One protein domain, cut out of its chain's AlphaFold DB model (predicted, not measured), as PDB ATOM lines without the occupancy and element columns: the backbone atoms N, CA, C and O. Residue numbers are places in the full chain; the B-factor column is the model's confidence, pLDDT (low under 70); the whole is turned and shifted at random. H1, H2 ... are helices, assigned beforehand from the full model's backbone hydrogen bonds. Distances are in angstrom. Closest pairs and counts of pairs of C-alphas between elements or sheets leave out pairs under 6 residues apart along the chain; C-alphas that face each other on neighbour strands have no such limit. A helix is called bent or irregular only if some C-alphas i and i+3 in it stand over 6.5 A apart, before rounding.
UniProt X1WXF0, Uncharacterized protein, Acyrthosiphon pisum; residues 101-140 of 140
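AT A GLANCE: This is residues 101 to 140 of the 140 residues of an uncharacterized protein of Acyrthosiphon pisum (UniProt X1WXF0). Picture a small hooked head from which one long helix sticks out as a free arm. The head, at the start of the printed part, is made of residues 101 to 107 and the short helix H1; the arm is H2, which makes most of the length. You will find 40 printed residues with two named helices, H1 then H2 along the chain, and no named strand, so the class is all helix. The whole is extended, with a radius of gyration of the C-alphas of 17.0 A, and a rod in outline, spanning 54 by 14 by 7 A.

HOW THE PARTS SIT: Start at Thr 101 and go along to H1, residues 108 to 115. A tight link of 2 residues, Phe 116 and Ser 117, leads on to H2, residues 118 to 138. H1 and H2 are apart: no C-alpha of the one comes within 8 A of the other. Residues 115 to 140, of which 118 to 138 belong to H2, stand free. Look at the backbone O and N atoms: in H1 every O i to N i+4 pair is within hydrogen-bond range, and in H2 13 of 17 are.

IN THESE COORDINATES: Find C-alpha 108 at (17.797, 13.697, 27.674); from there H1 runs 11.0 A to C-alpha 115. Next find C-alpha 118 at (15.053, 22.864, 13.725); from there H2 runs 31.7 A to C-alpha 138 at (-3.665, 10.365, -8.585). Neither helix is bent.

THE WHOLE: The two C-alphas farthest apart are those of Glu 103 and Arg 140, 54.5 A. The printed part has no cut and ends at Arg 140, the chain's last residue. Read the B-factor column for the model's confidence: the mean pLDDT of the printed part is 70.6, and it is under 70 at residues 101 to 104, 118 to 127, 137 and 139 to 140.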
ATOM      1  N   THR A 101      29.250  23.996  24.939       59.00
ATOM      2  CA  THR A 101      27.844  24.246  24.586       59.00
ATOM      3  C   THR A 101      26.858  23.127  24.946       59.00
ATOM      4  O   THR A 101      25.657  23.342  24.827       59.00
ATOM      5  N   THR A 102      27.320  21.929  25.313       58.81
ATOM      6  CA  THR A 102      26.456  20.785  25.659       58.81
ATOM      7  C   THR A 102      26.686  20.256  27.075       58.81
ATOM      8  O   THR A 102      26.031  19.295  27.457       58.81
ATOM      9  N   GLU A 103      27.603  20.849  27.848       59.50
ATOM     10  CA  GLU A 103      27.900  20.419  29.227       59.50
ATOM     11  C   GLU A 103      26.783  20.795  30.214       59.50
ATOM     12  O   GLU A 103      26.587  20.117  31.217       59.50
ATOM     13  N   GLU A 104      26.000  21.833  29.910       66.88
ATOM     14  CA  GLU A 104      24.892  22.297  30.760       66.88
ATOM     15  C   GLU A 104      23.592  21.493  30.574       66.88
ATOM     16  O   GLU A 104      22.601  21.724  31.269       66.88
ATOM     17  N   ILE A 105      23.565  20.535  29.644       74.12
ATOM     18  CA  ILE A 105      22.360  19.764  29.342       74.12
ATOM     19  C   ILE A 105      22.351  18.493  30.169       74.12
ATOM     20  O   ILE A 105      22.965  17.490  29.823       74.12
ATOM     21  N   GLN A 106      21.593  18.548  31.257       78.62
ATOM     22  CA  GLN A 106      21.390  17.416  32.156       78.62
ATOM     23  C   GLN A 106      20.134  16.595  31.824       78.62
ATOM     24  O   GLN A 106      19.866  15.603  32.487       78.62
ATOM     25  N   ASN A 107      19.357  17.010  30.816       82.25
ATOM     26  CA  ASN A 107      18.094  16.381  30.421       82.25
ATOM     27  C   ASN A 107      18.216  15.749  29.025       82.25
ATOM     28  O   ASN A 107      18.647  16.404  28.069       82.25
ATOM     29  N   GLU A 108      17.776  14.499  28.898       82.88
ATOM     30  CA  GLU A 108      17.797  13.697  27.674       82.88
ATOM     31  C   GLU A 108      17.051  14.379  26.520       82.88
ATOM     32  O   GLU A 108      17.510  14.362  25.374       82.88
ATOM     33  N   VAL A 109      15.934  15.048  26.819       81.38
ATOM     34  CA  VAL A 109      15.140  15.791  25.827       81.38
ATOM     35  C   VAL A 109      15.936  16.975  25.270       81.38
ATOM     36  O   VAL A 109      15.929  17.232  24.064       81.38
ATOM     37  N   GLY A 110      16.681  17.674  26.129       79.12
ATOM     38  CA  GLY A 110      17.550  18.773  25.709       79.12
ATOM     39  C   GLY A 110      18.686  18.289  24.806       79.12
ATOM     40  O   GLY A 110      18.988  18.921  23.793       79.12
ATOM     41  N   ALA A 111      19.266  17.128  25.124       79.75
ATOM     42  CA  ALA A 111      20.334  16.532  24.325       79.75
ATOM     43  C   ALA A 111      19.820  16.115  22.939       79.75
ATOM     44  O   ALA A 111      20.471  16.372  21.921       79.75
ATOM     45  N   PHE A 112      18.613  15.546  22.889       81.81
ATOM     46  CA  PHE A 112      17.944  15.184  21.644       81.81
ATOM     47  C   PHE A 112      17.736  16.396  20.723       81.81
ATOM     48  O   PHE A 112      18.068  16.328  19.538       81.81
ATOM     49  N   HIS A 113      17.270  17.528  21.256       79.50
ATOM     50  CA  HIS A 113      17.032  18.737  20.458       79.50
ATOM     51  C   HIS A 113      18.307  19.388  19.904       79.50
ATOM     52  O   HIS A 113      18.259  20.010  18.843       79.50
ATOM     53  N   ILE A 114      19.460  19.216  20.558       77.56
ATOM     54  CA  ILE A 114      20.744  19.667  19.999       77.56
ATOM     55  C   ILE A 114      21.136  18.855  18.767       77.56
ATOM     56  O   ILE A 114      21.598  19.417  17.770       77.56
ATOM     57  N   ILE A 115      20.946  17.538  18.824       77.56
ATOM     58  CA  ILE A 115      21.272  16.637  17.714       77.56
ATOM     59  C   ILE A 115      20.280  16.855  16.561       77.56
ATOM     60  O   ILE A 115      20.675  16.997  15.400       77.56
ATOM     61  N   PHE A 116      18.993  16.959  16.893       74.81
ATOM     62  CA  PHE A 116      17.887  17.139  15.958       74.81
ATOM     63  C   PHE A 116      17.330  18.563  16.020       74.81
ATOM     64  O   PHE A 116      16.160  18.788  16.320       74.81
ATOM     65  N   SER A 117      18.197  19.534  15.720       71.44
ATOM     66  CA  SER A 117      17.821  20.952  15.645       71.44
ATOM     67  C   SER A 117      16.766  21.235  14.565       71.44
ATOM     68  O   SER A 117      16.633  20.478  13.601       71.44
ATOM     69  N   ASP A 118      16.098  22.390  14.654       65.25
ATOM     70  CA  ASP A 118      15.053  22.864  13.725       65.25
ATOM     71  C   ASP A 118      15.439  22.831  12.234       65.25
ATOM     72  O   ASP A 118      14.577  22.818  11.353       65.25
ATOM     73  N   LYS A 119      16.735  22.749  11.910       64.81
ATOM     74  CA  LYS A 119      17.198  22.503  10.538       64.81
ATOM     75  C   LYS A 119      16.703  21.164   9.974       64.81
ATOM     76  O   LYS A 119      16.471  21.080   8.772       64.81
ATOM     77  N   TRP A 120      16.487  20.149  10.811       63.84
ATOM     78  CA  TRP A 120      15.840  18.893  10.417       63.84
ATOM     79  C   TRP A 120      14.338  19.068  10.170       63.84
ATOM     80  O   TRP A 120      13.791  18.436   9.266       63.84
ATOM     81  N   LEU A 121      13.679  19.980  10.893       60.94
ATOM     82  CA  LEU A 121      12.261  20.293  10.684       60.94
ATOM     83  C   LEU A 121      12.000  20.951   9.323       60.94
ATOM     84  O   LEU A 121      10.895  20.837   8.798       60.94
ATOM     85  N   MET A 122      13.007  21.542   8.669       59.47
ATOM     86  CA  MET A 122      12.863  21.997   7.277       59.47
ATOM     87  C   MET A 122      12.536  20.857   6.294       59.47
ATOM     88  O   MET A 122      11.947  21.109   5.241       59.47
ATOM     89  N   ASN A 123      12.820  19.598   6.648       58.59
ATOM     90  CA  ASN A 123      12.448  18.432   5.843       58.59
ATOM     91  C   ASN A 123      10.929  18.144   5.873       58.59
ATOM     92  O   ASN A 123      10.391  17.540   4.944       58.59
ATOM     93  N   TYR A 124      10.186  18.659   6.866       60.47
ATOM     94  CA  TYR A 124       8.720  18.571   6.857       60.47
ATOM     95  C   TYR A 124       8.107  19.320   5.668       60.47
ATOM     96  O   TYR A 124       7.126  18.845   5.098       60.47
ATOM     97  N   SER A 125       8.683  20.449   5.242       61.53
ATOM     98  CA  SER A 125       8.188  21.197   4.075       61.53
ATOM     99  C   SER A 125       8.295  20.372   2.784       61.53
ATOM    100  O   SER A 125       7.346  20.292   1.999       61.53
ATOM    101  N   LEU A 126       9.412  19.657   2.610       62.59
ATOM    102  CA  LEU A 126       9.623  18.740   1.484       62.59
ATOM    103  C   LEU A 126       8.624  17.577   1.498       62.59
ATOM    104  O   LEU A 126       8.088  17.213   0.449       62.59
ATOM    105  N   HIS A 127       8.319  17.033   2.678       65.44
ATOM    106  CA  HIS A 127       7.365  15.935   2.818       65.44
ATOM    107  C   HIS A 127       5.937  16.350   2.422       65.44
ATOM    108  O   HIS A 127       5.278  15.665   1.636       65.44
ATOM    109  N   HIS A 128       5.480  17.523   2.875       72.88
ATOM    110  CA  HIS A 128       4.166  18.061   2.499       72.88
ATOM    111  C   HIS A 128       4.077  18.391   1.002       72.88
ATOM    112  O   HIS A 128       3.036  18.165   0.371       72.88
ATOM    113  N   MET A 129       5.170  18.879   0.408       74.50
ATOM    114  CA  MET A 129       5.260  19.116  -1.034       74.50
ATOM    115  C   MET A 129       5.152  17.806  -1.830       74.50
ATOM    116  O   MET A 129       4.402  17.740  -2.808       74.50
ATOM    117  N   TYR A 130       5.843  16.748  -1.400       76.50
ATOM    118  CA  TYR A 130       5.762  15.426  -2.024       76.50
ATOM    119  C   TYR A 130       4.346  14.839  -1.956       76.50
ATOM    120  O   TYR A 130       3.785  14.488  -2.997       76.50
ATOM    121  N   ILE A 131       3.723  14.823  -0.772       79.06
ATOM    122  CA  ILE A 131       2.345  14.327  -0.585       79.06
ATOM    123  C   ILE A 131       1.375  15.073  -1.508       79.06
ATOM    124  O   ILE A 131       0.587  14.455  -2.226       79.06
ATOM    125  N   SER A 132       1.481  16.403  -1.553       78.88
ATOM    126  CA  SER A 132       0.645  17.242  -2.418       78.88
ATOM    127  C   SER A 132       0.836  16.932  -3.907       78.88
ATOM    128  O   SER A 132      -0.103  17.039  -4.696       78.88
ATOM    129  N   THR A 133       2.050  16.551  -4.305       76.88
ATOM    130  CA  THR A 133       2.390  16.220  -5.695       76.88
ATOM    131  C   THR A 133       1.803  14.867  -6.082       76.88
ATOM    132  O   THR A 133       1.137  14.760  -7.109       76.88
ATOM    133  N   VAL A 134       1.953  13.855  -5.226       78.12
ATOM    134  CA  VAL A 134       1.375  12.517  -5.428       78.12
ATOM    135  C   VAL A 134      -0.157  12.577  -5.494       78.12
ATOM    136  O   VAL A 134      -0.758  12.013  -6.407       78.12
ATOM    137  N   GLN A 135      -0.802  13.326  -4.596       76.12
ATOM    138  CA  GLN A 135      -2.262  13.482  -4.599       76.12
ATOM    139  C   GLN A 135      -2.798  14.177  -5.859       76.12
ATOM    140  O   GLN A 135      -3.892  13.847  -6.319       76.12
ATOM    141  N   LYS A 136      -2.048  15.125  -6.436       74.12
ATOM    142  CA  LYS A 136      -2.411  15.767  -7.713       74.12
ATOM    143  C   LYS A 136      -2.289  14.808  -8.896       74.12
ATOM    144  O   LYS A 136      -3.105  14.884  -9.806       74.12
ATOM    145  N   THR A 137      -1.304  13.916  -8.874       69.50
ATOM    146  CA  THR A 137      -1.090  12.916  -9.930       69.50
ATOM    147  C   THR A 137      -2.156  11.820  -9.914       69.50
ATOM    148  O   THR A 137      -2.569  11.377 -10.974       69.50
ATOM    149  N   ILE A 138      -2.637  11.415  -8.734       72.06
ATOM    150  CA  ILE A 138      -3.665  10.365  -8.585       72.06
ATOM    151  C   ILE A 138      -5.074  10.860  -8.962       72.06
ATOM    152  O   ILE A 138      -5.919  10.071  -9.368       72.06
ATOM    153  N   LYS A 139      -5.351  12.162  -8.824       60.50
ATOM    154  CA  LYS A 139      -6.661  12.768  -9.141       60.50
ATOM    155  C   LYS A 139      -6.833  13.160 -10.620       60.50
ATOM    156  O   LYS A 139      -7.775  13.889 -10.932       60.50
ATOM    157  N   ARG A 140      -5.921  12.747 -11.499       48.81
ATOM    158  CA  ARG A 140      -5.908  13.073 -12.929       48.81
ATOM    159  C   ARG A 140      -6.160  11.824 -13.755       48.81
ATOM    160  O   ARG A 140      -6.851  11.967 -14.784       48.81
TER     161      ARG A 140